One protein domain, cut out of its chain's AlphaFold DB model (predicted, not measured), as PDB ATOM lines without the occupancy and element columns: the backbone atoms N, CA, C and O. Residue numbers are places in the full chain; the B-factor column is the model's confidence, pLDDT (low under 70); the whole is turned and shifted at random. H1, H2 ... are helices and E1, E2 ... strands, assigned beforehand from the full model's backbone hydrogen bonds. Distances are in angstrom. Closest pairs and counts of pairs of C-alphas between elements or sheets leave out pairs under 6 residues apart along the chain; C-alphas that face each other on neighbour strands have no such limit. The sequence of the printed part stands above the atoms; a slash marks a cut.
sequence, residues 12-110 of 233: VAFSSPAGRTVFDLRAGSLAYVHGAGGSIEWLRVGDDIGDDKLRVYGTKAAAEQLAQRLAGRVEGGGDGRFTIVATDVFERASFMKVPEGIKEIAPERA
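This is residues 12 to 110 of the 233 residues of an uncharacterized protein of Minicystis rosea (UniProt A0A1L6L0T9). A strongly twisted sheet of four strands, E6 E7 E5 E8, curls round helix H1, and beyond its edge strand E8 two separate hairpins follow in a row, first E3 and E4, then E1 and E2 at the far end of the domain. The short helix H2 is on the same face of the sheet as H1, near the place where E5 bends. The printed part has 99 residues, with two named helices and eight named strands in the order E1 E2 E3 E4 E5 H1 E6 E7 H2 E8. The three sheets, of four, two and two strands, are antiparallel, and the class is mixed, helices and strands. The whole is compact, with a radius of gyration of the C-alphas of 13.8 A and spans of 35 by 29 by 24 A.

Begin with the antiparallel hairpin of E1, residues 12 to 16, and E2, residues 19 to 23, whose directions stand at 158 degrees; look for N 14 and O 21, 2.8 A apart and within hydrogen-bond range. Both strands are apart from the other named elements. The next antiparallel hairpin is E3, residues 29 to 34, with E4, residues 39 to 44, at 153 degrees; N 32 and O 41 are within hydrogen-bond range at 2.8 A. Follow on to E5, residues 49 to 58, which bends by 95 degrees at residue 52; its closest C-alpha to E4 is that of Ile 49, 6.6 A from that of Leu 43. Next come H1, residues 60 to 69, and the hairpin of E6, residues 73 to 76, with E7, residues 81 to 85; N 75 and O 83 are within hydrogen-bond range at 2.8 A. E7 is also the antiparallel neighbour of E5 at 145 degrees, with N 56 and O 82 at 2.8 A. H1 on one face of the sheet makes two layers, helix over sheet; its closest C-alphas to E7 are those of Ala 67 and Ile 84, 5.8 A apart. H2, residues 89 to 94, is on the same face and stands up from the sheet at 62 degrees, over E5 at a height of 9.3 A, but only just, with 6 of the sheet's C-alphas in its local plane. Its closest C-alphas to E5 are those of Val 89 and Asp 52, 5.6 A apart. Last is E8, residues 102 to 109, antiparallel to E5 at 152 degrees, with N 55 and O 106 at 2.8 A. The closest C-alphas of E8 and E3 are those of Ala 106 and Tyr 32, 7.6 A apart. E5, H1, E6 and E7, H2, E8 are split strand-helix-strand units, two strands running the same way with another between them, E7 in the first and E5 in the second; both crossovers are right-handed. In H1 and H2 every O i to N i+4 pair is within hydrogen-bond range.

Find C-alpha 12 at (4.889, -10.906, 27.657), where E1 begins; it runs 13.2 A, and E2 runs 13.1 A. E3 is 15.3 A long and E4 16.4 A. E5 goes from C-alpha 49 at (-7.093, -9.954, 10.036) over 20.9 A, and H1 covers 14.4 A. E6 measures 10.2 A, E7 13.4 A and H2 8.6 A. E8 runs 19.2 A and ends at C-alpha 109, (-8.320, -5.666, 9.017).

Look for the two C-alphas farthest apart, those of Gly 19 and Arg 73, at 36.6 A. The printed part has no cut; no link is long, and that from H2 to E8 is short while the others are tight. The mean pLDDT of the printed part is 89.2, and no printed residue is under 70.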
ATOM      1  N   VAL A  12       4.118 -11.934  28.353       85.19
ATOM      2  CA  VAL A  12       4.889 -10.906  27.657       85.19
ATOM      3  C   VAL A  12       4.800  -9.597  28.409       85.19
ATOM      4  O   VAL A  12       3.724  -9.142  28.797       85.19
ATOM      5  N   ALA A  13       5.953  -8.957  28.587       82.88
ATOM      6  CA  ALA A  13       6.032  -7.613  29.127       82.88
ATOM      7  C   ALA A  13       6.278  -6.596  28.011       82.88
ATOM      8  O   ALA A  13       7.295  -6.645  27.320       82.88
ATOM      9  N   PHE A  14       5.392  -5.612  27.905       81.75
ATOM     10  CA  PHE A  14       5.559  -4.441  27.055       81.75
ATOM     11  C   PHE A  14       5.814  -3.201  27.919       81.75
ATOM     12  O   PHE A  14       5.158  -2.997  28.939       81.75
ATOM     13  N   SER A  15       6.775  -2.367  27.516       79.19
ATOM     14  CA  SER A  15       7.083  -1.102  28.190       79.19
ATOM     15  C   SER A  15       6.740   0.073  27.280       79.19
ATOM     16  O   SER A  15       7.236   0.157  26.159       79.19
ATOM     17  N   SER A  16       5.936   1.003  27.789       80.25
ATOM     18  CA  SER A  16       5.584   2.267  27.135       80.25
ATOM     19  C   SER A  16       5.902   3.458  28.043       80.25
ATOM     20  O   SER A  16       6.183   3.264  29.228       80.25
ATOM     21  N   PRO A  17       5.800   4.707  27.547       77.75
ATOM     22  CA  PRO A  17       5.884   5.890  28.403       77.75
ATOM     23  C   PRO A  17       4.845   5.918  29.536       77.75
ATOM     24  O   PRO A  17       5.079   6.570  30.549       77.75
ATOM     25  N   ALA A  18       3.715   5.217  29.382       77.81
ATOM     26  CA  ALA A  18       2.676   5.117  30.405       77.81
ATOM     27  C   ALA A  18       2.993   4.078  31.498       77.81
ATOM     28  O   ALA A  18       2.359   4.087  32.551       77.81
ATOM     29  N   GLY A  19       3.970   3.196  31.272       82.00
ATOM     30  CA  GLY A  19       4.368   2.156  32.216       82.00
ATOM     31  C   GLY A  19       4.633   0.805  31.557       82.00
ATOM     32  O   GLY A  19       4.617   0.660  30.331       82.00
ATOM     33  N   ARG A  20       4.900  -0.192  32.406       85.62
ATOM     34  CA  ARG A  20       5.111  -1.587  32.014       85.62
ATOM     35  C   ARG A  20       3.812  -2.370  32.196       85.62
ATOM     36  O   ARG A  20       3.285  -2.418  33.303       85.62
ATOM     37  N   THR A  21       3.362  -3.025  31.135       82.25
ATOM     38  CA  THR A  21       2.185  -3.899  31.119       82.25
ATOM     39  C   THR A  21       2.642  -5.329  30.876       82.25
ATOM     40  O   THR A  21       3.490  -5.564  30.017       82.25
ATOM     41  N   VAL A  22       2.095  -6.277  31.632       85.88
ATOM     42  CA  VAL A  22       2.311  -7.716  31.436       85.88
ATOM     43  C   VAL A  22       0.989  -8.338  31.015       85.88
ATOM     44  O   VAL A  22      -0.046  -7.995  31.587       85.88
ATOM     45  N   PHE A  23       1.013  -9.200  30.008       83.69
ATOM     46  CA  PHE A  23      -0.173  -9.878  29.501       83.69
ATOM     47  C   PHE A  23       0.179 -11.266  28.965       83.69
ATOM     48  O   PHE A  23       1.292 -11.492  28.483       83.69
ATOM     49  N   ASP A  24      -0.785 -12.177  29.030       86.44
ATOM     50  CA  ASP A  24      -0.657 -13.520  28.471       86.44
ATOM     51  C   ASP A  24      -0.916 -13.498  26.963       86.44
ATOM     52  O   ASP A  24      -1.807 -12.789  26.481       86.44
ATOM     53  N   LEU A  25      -0.137 -14.272  26.208       84.50
ATOM     54  CA  LEU A  25      -0.350 -14.448  24.775       84.50
ATOM     55  C   LEU A  25      -1.523 -15.387  24.504       84.50
ATOM     56  O   LEU A  25      -1.763 -16.346  25.233       84.50
ATOM     57  N   ARG A  26      -2.233 -15.124  23.408       83.88
ATOM     58  CA  ARG A  26      -3.344 -15.950  22.932       83.88
ATOM     59  C   ARG A  26      -2.932 -16.634  21.637       83.88
ATOM     60  O   ARG A  26      -2.590 -15.954  20.670       83.88
ATOM     61  N   ALA A  27      -2.962 -17.965  21.620       79.88
ATOM     62  CA  ALA A  27      -2.673 -18.735  20.414       79.88
ATOM     63  C   ALA A  27      -3.599 -18.298  19.262       79.88
ATOM     64  O   ALA A  27      -4.773 -17.999  19.480       79.88
ATOM     65  N   GLY A  28      -3.055 -18.206  18.046       84.75
ATOM     66  CA  GLY A  28      -3.806 -17.776  16.857       84.75
ATOM     67  C   GLY A  28      -4.243 -16.303  16.854       84.75
ATOM     68  O   GLY A  28      -5.007 -15.893  15.982       84.75
ATOM     69  N   SER A  29      -3.786 -15.488  17.810       88.31
ATOM     70  CA  SER A  29      -4.130 -14.066  17.885       88.31
ATOM     71  C   SER A  29      -2.900 -13.172  17.771       88.31
ATOM     72  O   SER A  29      -1.826 -13.474  18.288       88.31
ATOM     73  N   LEU A  30      -3.089 -12.008  17.160       90.69
ATOM     74  CA  LEU A  30      -2.147 -10.903  17.157       90.69
ATOM     75  C   LEU A  30      -2.499  -9.926  18.288       90.69
ATOM     76  O   LEU A  30      -3.596  -9.368  18.322       90.69
ATOM     77  N   ALA A  31      -1.543  -9.680  19.184       91.12
ATOM     78  CA  ALA A  31      -1.606  -8.575  20.139       91.12
ATOM     79  C   ALA A  31      -1.182  -7.274  19.438       91.12
ATOM     80  O   ALA A  31       0.007  -6.964  19.334       91.12
ATOM     81  N   TYR A  32      -2.145  -6.504  18.935       91.69
ATOM     82  CA  TYR A  32      -1.878  -5.205  18.335       91.69
ATOM     83  C   TYR A  32      -1.777  -4.131  19.420       91.69
ATOM     84  O   TYR A  32      -2.776  -3.675  19.974       91.69
ATOM     85  N   VAL A  33      -0.544  -3.733  19.735       87.94
ATOM     86  CA  VAL A  33      -0.268  -2.671  20.707       87.94
ATOM     87  C   VAL A  33      -0.192  -1.330  19.987       87.94
ATOM     88  O   VAL A  33       0.699  -1.117  19.164       87.94
ATOM     89  N   HIS A  34      -1.106  -0.412  20.298       84.94
ATOM     90  CA  HIS A  34      -1.211   0.868  19.605       84.94
ATOM     91  C   HIS A  34      -1.554   2.041  20.533       84.94
ATOM     92  O   HIS A  34      -1.970   1.890  21.684       84.94
ATOM     93  N   GLY A  35      -1.370   3.254  20.006       81.69
ATOM     94  CA  GLY A  35      -1.592   4.498  20.740       81.69
ATOM     95  C   GLY A  35      -0.512   4.803  21.786       81.69
ATOM     96  O   GLY A  35       0.282   3.955  22.184       81.69
ATOM     97  N   ALA A  36      -0.483   6.053  22.253       75.56
ATOM     98  CA  ALA A  36       0.521   6.523  23.213       75.56
ATOM     99  C   ALA A  36       0.433   5.833  24.589       75.56
ATOM    100  O   ALA A  36       1.423   5.781  25.314       75.56
ATOM    101  N   GLY A  37      -0.745   5.301  24.937       75.00
ATOM    102  CA  GLY A  37      -0.985   4.568  26.181       75.00
ATOM    103  C   GLY A  37      -0.658   3.075  26.116       75.00
ATOM    104  O   GLY A  37      -0.777   2.406  27.136       75.00
ATOM    105  N   GLY A  38      -0.269   2.543  24.948       80.88
ATOM    106  CA  GLY A  38       0.005   1.114  24.801       80.88
ATOM    107  C   GLY A  38      -1.243   0.241  24.917       80.88
ATOM    108  O   GLY A  38      -1.187  -0.820  25.534       80.88
ATOM    109  N   SER A  39      -2.370   0.702  24.373       83.88
ATOM    110  CA  SER A  39      -3.599  -0.088  24.328       83.88
ATOM    111  C   SER A  39      -3.350  -1.369  23.544       83.88
ATOM    112  O   SER A  39      -2.762  -1.326  22.465       83.88
ATOM    113  N   ILE A  40      -3.783  -2.497  24.102       87.06
ATOM    114  CA  ILE A  40      -3.637  -3.811  23.483       87.06
ATOM    115  C   ILE A  40      -4.992  -4.212  22.923       87.06
ATOM    116  O   ILE A  40      -5.961  -4.355  23.668       87.06
ATOM    117  N   GLU A  41      -5.037  -4.410  21.616       91.38
ATOM    118  CA  GLU A  41      -6.164  -5.011  20.925       91.38
ATOM    119  C   GLU A  41      -5.791  -6.431  20.497       91.38
ATOM    120  O   GLU A  41      -4.710  -6.663  19.958       91.38
ATOM    121  N   TRP A  42      -6.681  -7.388  20.744       90.44
ATOM    122  CA  TRP A  42      -6.497  -8.774  20.324       90.44
ATOM    123  C   TRP A  42      -7.250  -9.006  19.024       90.44
ATOM    124  O   TRP A  42      -8.461  -8.808  18.985       90.44
ATOM    125  N   LEU A  43      -6.526  -9.418  17.987       91.62
ATOM    126  CA  LEU A  43      -7.067  -9.665  16.653       91.62
ATOM    127  C   LEU A  43      -6.814 -11.122  16.281       91.62
ATOM    128  O   LEU A  43      -5.664 -11.559  16.280       91.62
ATOM    129  N   ARG A  44      -7.860 -11.883  15.971       87.88
ATOM    130  CA  ARG A  44      -7.736 -13.270  15.516       87.88
ATOM    131  C   ARG A  44      -7.240 -13.305  14.075       87.88
ATOM    132  O   ARG A  44      -7.821 -12.670  13.194       87.88
ATOM    133  N   VAL A  45      -6.160 -14.045  13.837       85.69
ATOM    134  CA  VAL A  45      -5.644 -14.267  12.481       85.69
ATOM    135  C   VAL A  45      -6.598 -15.216  11.754       85.69
ATOM    136  O   VAL A  45      -6.986 -16.239  12.308       85.69
ATOM    137  N   GLY A  46      -7.008 -14.854  10.541       85.12
ATOM    138  CA  GLY A  46      -8.022 -15.559   9.753       85.12
ATOM    139  C   GLY A  46      -9.434 -14.982   9.902       85.12
ATOM    140  O   GLY A  46     -10.137 -14.870   8.900       85.12
ATOM    141  N   ASP A  47      -9.820 -14.545  11.107       82.81
ATOM    142  CA  ASP A  47     -11.152 -13.968  11.366       82.81
ATOM    143  C   ASP A  47     -11.150 -12.433  11.239       82.81
ATOM    144  O   ASP A  47     -11.879 -11.856  10.430       82.81
ATOM    145  N   ASP A  48     -10.320 -11.757  12.039       88.25
ATOM    146  CA  ASP A  48     -10.294 -10.292  12.138       88.25
ATOM    147  C   ASP A  48      -9.293  -9.666  11.159       88.25
ATOM    148  O   ASP A  48      -9.454  -8.524  10.709       88.25
ATOM    149  N   ILE A  49      -8.216 -10.395  10.865       93.06
ATOM    150  CA  ILE A  49      -7.093  -9.954  10.036       93.06
ATOM    151  C   ILE A  49      -6.612 -11.103   9.148       93.06
ATOM    152  O   ILE A  49      -6.532 -12.245   9.593       93.06
ATOM    153  N   GLY A  50      -6.260 -10.793   7.900       90.19
ATOM    154  CA  GLY A  50      -5.542 -11.731   7.031       90.19
ATOM    155  C   GLY A  50      -4.057 -11.778   7.387       90.19
ATOM    156  O   GLY A  50      -3.502 -10.790   7.870       90.19
ATOM    157  N   ASP A  51      -3.407 -12.909   7.133       91.38
ATOM    158  CA  ASP A  51      -1.957 -13.106   7.262       91.38
ATOM    159  C   ASP A  51      -1.173 -12.694   6.005       91.38
ATOM    160  O   ASP A  51       0.055 -12.792   5.968       91.38
ATOM    161  N   ASP A  52      -1.873 -12.181   4.992       93.81
ATOM    162  CA  ASP A  52      -1.330 -11.822   3.687       93.81
ATOM    163  C   ASP A  52      -1.083 -10.314   3.517       93.81
ATOM    164  O   ASP A  52      -0.478  -9.879   2.530       93.81
ATOM    165  N   LYS A  53      -1.569  -9.490   4.457       95.25
ATOM    166  CA  LYS A  53      -1.623  -8.031   4.307       95.25
ATOM    167  C   LYS A  53      -1.189  -7.266   5.541       95.25
ATOM    168  O   LYS A  53      -1.638  -7.490   6.663       95.25
ATOM    169  N   LEU A  54      -0.366  -6.253   5.298       94.50
ATOM    170  CA  LEU A  54       0.190  -5.400   6.336       94.50
ATOM    171  C   LEU A  54       0.135  -3.937   5.905       94.50
ATOM    172  O   LEU A  54       0.640  -3.555   4.847       94.50
ATOM    173  N   ARG A  55      -0.478  -3.095   6.732       94.81
ATOM    174  CA  ARG A  55      -0.585  -1.660   6.490       94.81
ATOM    175  C   ARG A  55       0.663  -0.958   7.006       94.81
ATOM    176  O   ARG A  55       1.071  -1.141   8.149       94.81
ATOM    177  N   VAL A  56       1.259  -0.122   6.166       95.06
ATOM    178  CA  VAL A  56       2.493   0.613   6.442       95.06
ATOM    179  C   VAL A  56       2.235   2.105   6.321       95.06
ATOM    180  O   VAL A  56       1.725   2.581   5.308       95.06
ATOM    181  N   TYR A  57       2.652   2.857   7.330       94.31
ATOM    182  CA  TYR A  57       2.647   4.313   7.316       94.31
ATOM    183  C   TYR A  57       4.084   4.812   7.261       94.31
ATOM    184  O   TYR A  57       4.894   4.496   8.135       94.31
ATOM    185  N   GLY A  58       4.426   5.600   6.247       94.81
ATOM    186  CA  GLY A  58       5.808   6.018   6.042       94.81
ATOM    187  C   GLY A  58       6.068   6.640   4.680       94.81
ATOM    188  O   GLY A  58       5.188   7.243   4.071       94.81
ATOM    189  N   THR A  59       7.306   6.512   4.210       95.62
ATOM    190  CA  THR A  59       7.683   6.894   2.845       95.62
ATOM    191  C   THR A  59       7.470   5.726   1.883       95.62
ATOM    192  O   THR A  59       7.610   4.560   2.255       95.62
ATOM    193  N   LYS A  60       7.180   6.042   0.615       95.19
ATOM    194  CA  LYS A  60       7.010   5.032  -0.440       95.19
ATOM    195  C   LYS A  60       8.244   4.135  -0.584       95.19
ATOM    196  O   LYS A  60       8.109   2.919  -0.598       95.19
ATOM    197  N   ALA A  61       9.437   4.732  -0.598       96.00
ATOM    198  CA  ALA A  61      10.697   3.999  -0.715       96.00
ATOM    199  C   ALA A  61      10.902   2.990   0.432       96.00
ATOM    200  O   ALA A  61      11.378   1.880   0.207       96.00
ATOM    201  N   ALA A  62      10.508   3.349   1.658       96.19
ATOM    202  CA  ALA A  62      10.618   2.456   2.806       96.19
ATOM    203  C   ALA A  62       9.612   1.294   2.734       96.19
ATOM    204  O   ALA A  62       9.963   0.156   3.050       96.19
ATOM    205  N   ALA A  63       8.384   1.564   2.275       96.19
ATOM    206  CA  ALA A  63       7.375   0.535   2.039       96.19
ATOM    207  C   ALA A  63       7.806  -0.444   0.931       96.19
ATOM    208  O   ALA A  63       7.691  -1.654   1.109       96.19
ATOM    209  N   GLU A  64       8.368   0.057  -0.173       96.19
ATOM    210  CA  GLU A  64       8.918  -0.768  -1.260       96.19
ATOM    211  C   GLU A  64      10.087  -1.634  -0.779       96.19
ATOM    212  O   GLU A  64      10.133  -2.830  -1.075       96.19
ATOM    213  N   GLN A  65      10.993  -1.071   0.028       96.69
ATOM    214  CA  GLN A  65      12.088  -1.835   0.621       96.69
ATOM    215  C   GLN A  65      11.575  -2.945   1.552       96.69
ATOM    216  O   GLN A  65      12.125  -4.048   1.547       96.69
ATOM    217  N   LEU A  66      10.538  -2.674   2.353       95.00
ATOM    218  CA  LEU A  66       9.929  -3.690   3.213       95.00
ATOM    219  C   LEU A  66       9.251  -4.787   2.382       95.00
ATOM    220  O   LEU A  66       9.487  -5.965   2.641       95.00
ATOM    221  N   ALA A  67       8.481  -4.419   1.356       96.00
ATOM    222  CA  ALA A  67       7.818  -5.377   0.474       96.00
ATOM    223  C   ALA A  67       8.828  -6.288  -0.235       96.00
ATOM    224  O   ALA A  67       8.641  -7.501  -0.259       96.00
ATOM    225  N   GLN A  68       9.945  -5.737  -0.722       94.56
ATOM    226  CA  GLN A  68      11.008  -6.527  -1.347       94.56
ATOM    227  C   GLN A  68      11.602  -7.564  -0.381       94.56
ATOM    228  O   GLN A  68      11.803  -8.715  -0.764       94.56
ATOM    229  N   ARG A  69      11.860  -7.186   0.880       93.38
ATOM    230  CA  ARG A  69      12.370  -8.117   1.906       93.38
ATOM    231  C   ARG A  69      11.356  -9.210   2.243       93.38
ATOM    232  O   ARG A  69      11.744 -10.354   2.465       93.38
ATOM    233  N   LEU A  70      10.071  -8.868   2.225       94.00
ATOM    234  CA  LEU A  70       8.957  -9.798   2.398       94.00
ATOM    235  C   LEU A  70       8.614 -10.569   1.113       94.00
ATOM    236  O   LEU A  70       7.619 -11.278   1.099       94.00
ATOM    237  N   ALA A  71       9.406 -10.476   0.037       93.56
ATOM    238  CA  ALA A  71       9.081 -11.067  -1.270       93.56
ATOM    239  C   ALA A  71       7.621 -10.808  -1.707       93.56
ATOM    240  O   ALA A  71       6.960 -11.679  -2.264       93.56
ATOM    241  N   GLY A  72       7.116  -9.619  -1.385       95.12
ATOM    242  CA  GLY A  72       5.756  -9.181  -1.646       95.12
ATOM    243  C   GLY A  72       5.711  -7.989  -2.588       95.12
ATOM    244  O   GLY A  72       6.705  -7.604  -3.208       95.12
ATOM    245  N   ARG A  73       4.539  -7.364  -2.661       96.19
ATOM    246  CA  ARG A  73       4.299  -6.157  -3.460       96.19
ATOM    247  C   ARG A  73       3.616  -5.072  -2.641       96.19
ATOM    248  O   ARG A  73       2.922  -5.358  -1.671       96.19
ATOM    249  N   VAL A  74       3.826  -3.822  -3.045       96.31
ATOM    250  CA  VAL A  74       3.136  -2.664  -2.470       96.31
ATOM    251  C   VAL A  74       1.876  -2.376  -3.283       96.31
ATOM    252  O   VAL A  74       1.928  -2.288  -4.508       96.31
ATOM    253  N   GLU A  75       0.760  -2.185  -2.594       94.44
ATOM    254  CA  GLU A  75      -0.510  -1.702  -3.123       94.44
ATOM    255  C   GLU A  75      -0.880  -0.350  -2.487       94.44
ATOM    256  O   GLU A  75      -0.464  -0.015  -1.371       94.44
ATOM    257  N   GLY A  76      -1.676   0.447  -3.206       87.69
ATOM    258  CA  GLY A  76      -2.115   1.767  -2.745       87.69
ATOM    259  C   GLY A  76      -0.988   2.807  -2.722       87.69
ATOM    260  O   GLY A  76      -0.169   2.862  -3.640       87.69
ATOM    261  N   GLY A  77      -0.964   3.664  -1.694       78.31
ATOM    262  CA  GLY A  77       0.116   4.642  -1.494       78.31
ATOM    263  C   GLY A  77      -0.266   6.122  -1.506       78.31
ATOM    264  O   GLY A  77       0.627   6.968  -1.556       78.31
ATOM    265  N   GLY A  78      -1.559   6.455  -1.461       76.38
ATOM    266  CA  GLY A  78      -2.003   7.826  -1.188       76.38
ATOM    267  C   GLY A  78      -1.690   8.234   0.258       76.38
ATOM    268  O   GLY A  78      -1.783   7.414   1.169       76.38
ATOM    269  N   ASP A  79      -1.294   9.490   0.472       85.50
ATOM    270  CA  ASP A  79      -1.146  10.115   1.801       85.50
ATOM    271  C   ASP A  79      -0.153   9.439   2.770       85.50
ATOM    272  O   ASP A  79      -0.268   9.553   3.992       85.50
ATOM    273  N   GLY A  80       0.852   8.732   2.243       91.19
ATOM    274  CA  GLY A  80       1.865   8.052   3.061       91.19
ATOM    275  C   GLY A  80       1.369   6.766   3.731       91.19
ATOM    276  O   GLY A  80       2.016   6.283   4.662       91.19
ATOM    277  N   ARG A  81       0.240   6.215   3.263       94.81
ATOM    278  CA  ARG A  81      -0.322   4.928   3.682       94.81
ATOM    279  C   ARG A  81      -0.221   3.915   2.542       94.81
ATOM    280  O   ARG A  81      -0.773   4.124   1.465       94.81
ATOM    281  N   PHE A  82       0.442   2.801   2.810       95.31
ATOM    282  CA  PHE A  82       0.707   1.725   1.859       95.31
ATOM    283  C   PHE A  82       0.192   0.403   2.420       95.31
ATOM    284  O   PHE A  82       0.177   0.216   3.636       95.31
ATOM    285  N   THR A  83      -0.174  -0.525   1.545       96.19
ATOM    286  CA  THR A  83      -0.472  -1.908   1.928       96.19
ATOM    287  C   THR A  83       0.588  -2.802   1.311       96.19
ATOM    288  O   THR A  83       0.846  -2.723   0.114       96.19
ATOM    289  N   ILE A  84       1.238  -3.628   2.117       96.00
ATOM    290  CA  ILE A  84       2.134  -4.675   1.636       96.00
ATOM    291  C   ILE A  84       1.338  -5.966   1.577       96.00
ATOM    292  O   ILE A  84       0.720  -6.341   2.572       96.00
ATOM    293  N   VAL A  85       1.383  -6.627   0.424       96.31
ATOM    294  CA  VAL A  85       0.789  -7.945   0.196       96.31
ATOM    295  C   VAL A  85       1.911  -8.960   0.015       96.31
ATOM    296  O   VAL A  85       2.718  -8.811  -0.910       96.31
ATOM    297  N   ALA A  86       1.987  -9.962   0.885       92.75
ATOM    298  CA  ALA A  86       2.928 -11.078   0.784       92.75
ATOM    299  C   ALA A  86       2.383 -12.292   1.548       92.75
ATOM    300  O   ALA A  86       1.570 -12.121   2.436       92.75
ATOM    301  N   THR A  87       2.841 -13.504   1.254       89.38
ATOM    302  CA  THR A  87       2.481 -14.680   2.066       89.38
ATOM    303  C   THR A  87       3.181 -14.627   3.429       89.38
ATOM    304  O   THR A  87       4.352 -14.224   3.492       89.38
ATOM    305  N   ASP A  88       2.467 -15.015   4.489       87.56
ATOM    306  CA  ASP A  88       2.942 -15.114   5.878       87.56
ATOM    307  C   ASP A  88       3.587 -13.817   6.396       87.56
ATOM    308  O   ASP A  88       4.696 -13.813   6.952       87.56
ATOM    309  N   VAL A  89       2.926 -12.669   6.188       93.38
ATOM    310  CA  VAL A  89       3.536 -11.350   6.442       93.38
ATOM    311  C   VAL A  89       3.992 -11.195   7.886       93.38
ATOM    312  O   VAL A  89       5.041 -10.601   8.126       93.38
ATOM    313  N   PHE A  90       3.226 -11.716   8.848       90.81
ATOM    314  CA  PHE A  90       3.510 -11.541  10.271       90.81
ATOM    315  C   PHE A  90       4.712 -12.366  10.719       90.81
ATOM    316  O   PHE A  90       5.592 -11.835  11.399       90.81
ATOM    317  N   GLU A  91       4.782 -13.629  10.296       86.75
ATOM    318  CA  GLU A  91       5.896 -14.514  10.626       86.75
ATOM    319  C   GLU A  91       7.192 -13.973  10.026       86.75
ATOM    320  O   GLU A  91       8.173 -13.740  10.734       86.75
ATOM    321  N   ARG A  92       7.185 -13.655   8.731       88.12
ATOM    322  CA  ARG A  92       8.386 -13.192   8.029       88.12
ATOM    323  C   ARG A  92       8.857 -11.837   8.536       88.12
ATOM    324  O   ARG A  92      10.058 -11.626   8.700       88.12
ATOM    325  N   ALA A  93       7.929 -10.926   8.824       90.62
ATOM    326  CA  ALA A  93       8.257  -9.621   9.383       90.62
ATOM    327  C   ALA A  93       8.895  -9.711  10.778       90.62
ATOM    328  O   ALA A  93       9.672  -8.819  11.131       90.62
ATOM    329  N   SER A  94       8.624 -10.776  11.541       88.25
ATOM    330  CA  SER A  94       9.128 -10.932  12.910       88.25
ATOM    331  C   SER A  94      10.643 -11.067  13.031       88.25
ATOM    332  O   SER A  94      11.226 -10.677  14.041       88.25
ATOM    333  N   PHE A  95      11.301 -11.515  11.962       85.62
ATOM    334  CA  PHE A  95      12.752 -11.694  11.914       85.62
ATOM    335  C   PHE A  95      13.489 -10.506  11.278       85.62
ATOM    336  O   PHE A  95      14.702 -10.558  11.062       85.62
ATOM    337  N   MET A  96      12.779  -9.426  10.940       87.81
ATOM    338  CA  MET A  96      13.328  -8.318  10.158       87.81
ATOM    339  C   MET A  96      13.557  -7.052  10.987       87.81
ATOM    340  O   MET A  96      12.912  -6.788  11.998       87.81
ATOM    341  N   LYS A  97      14.469  -6.203  10.503       89.25
ATOM    342  CA  LYS A  97      14.584  -4.812  10.962       89.25
ATOM    343  C   LYS A  97      13.700  -3.911  10.109       89.25
ATOM    344  O   LYS A  97      13.764  -3.980   8.878       89.25
ATOM    345  N   VAL A  98      12.946  -3.033  10.769       90.44
ATOM    346  CA  VAL A  98      12.095  -2.022  10.124       90.44
ATOM    347  C   VAL A  98      12.976  -1.122   9.239       90.44
ATOM    348  O   VAL A  98      13.945  -0.558   9.752       90.44
ATOM    349  N   PRO A  99      12.686  -0.979   7.932       91.69
ATOM    350  CA  PRO A  99      13.312   0.036   7.088       91.69
ATOM    351  C   PRO A  99      13.167   1.459   7.631       91.69
ATOM    352  O   PRO A  99      12.122   1.834   8.166       91.69
ATOM    353  N   GLU A 100      14.204   2.276   7.448       93.56
ATOM    354  CA  GLU A 100      14.142   3.693   7.795       93.56
ATOM    355  C   GLU A 100      13.067   4.400   6.959       93.56
ATOM    356  O   GLU A 100      12.936   4.161   5.761       93.56
ATOM    357  N   GLY A 101      12.278   5.265   7.597       92.31
ATOM    358  CA  GLY A 101      11.168   5.971   6.954       92.31
ATOM    359  C   GLY A 101       9.797   5.324   7.158       92.31
ATOM    360  O   GLY A 101       8.792   5.958   6.834       92.31
ATOM    361  N   ILE A 102       9.724   4.126   7.749       94.12
ATOM    362  CA  ILE A 102       8.470   3.575   8.277       94.12
ATOM    363  C   ILE A 102       8.217   4.144   9.673       94.12
ATOM    364  O   ILE A 102       9.027   3.980  10.583       94.12
ATOM    365  N   LYS A 103       7.070   4.798   9.841       90.69
ATOM    366  CA  LYS A 103       6.612   5.365  11.114       90.69
ATOM    367  C   LYS A 103       5.806   4.349  11.911       90.69
ATOM    368  O   LYS A 103       6.022   4.183  13.106       90.69
ATOM    369  N   GLU A 104       4.899   3.654  11.238       90.62
ATOM    370  CA  GLU A 104       3.960   2.735  11.872       90.62
ATOM    371  C   GLU A 104       3.643   1.572  10.938       90.62
ATOM    372  O   GLU A 104       3.681   1.698   9.713       90.62
ATOM    373  N   ILE A 105       3.355   0.429  11.549       92.56
ATOM    374  CA  ILE A 105       2.902  -0.784  10.890       92.56
ATOM    375  C   ILE A 105       1.679  -1.257  11.660       92.56
ATOM    376  O   ILE A 105       1.725  -1.324  12.887       92.56
ATOM    377  N   ALA A 106       0.617  -1.585  10.938       93.81
ATOM    378  CA  ALA A 106      -0.622  -2.094  11.492       93.81
ATOM    379  C   ALA A 106      -1.090  -3.307  10.678       93.81
ATOM    380  O   ALA A 106      -0.822  -3.369   9.475       93.81
ATOM    381  N   PRO A 107      -1.797  -4.265  11.290       93.06
ATOM    382  CA  PRO A 107      -2.454  -5.315  10.527       93.06
ATOM    383  C   PRO A 107      -3.539  -4.710   9.625       93.06
ATOM    384  O   PRO A 107      -4.218  -3.746   9.998       93.06
ATOM    385  N   GLU A 108      -3.703  -5.263   8.426       92.19
ATOM    386  CA  GLU A 108      -4.851  -4.932   7.586       92.19
ATOM    387  C   GLU A 108      -6.059  -5.713   8.110       92.19
ATOM    388  O   GLU A 108      -6.064  -6.943   8.103       92.19
ATOM    389  N   ARG A 109      -7.085  -5.003   8.592       87.25
ATOM    390  CA  ARG A 109      -8.320  -5.666   9.017       87.25
ATOM    391  C   ARG A 109      -9.004  -6.304   7.825       87.25
ATOM    392  O   ARG A 109      -9.183  -5.648   6.794       87.25
ATOM    393  N   ALA A 110      -9.461  -7.534   8.010       75.81
ATOM    394  CA  ALA A 110     -10.523  -8.054   7.180       75.81
ATOM    395  C   ALA A 110     -11.717  -7.111   7.381       75.81
ATOM    396  O   ALA A 110     -12.181  -6.897   8.502       75.81
TER     397      ALA A 110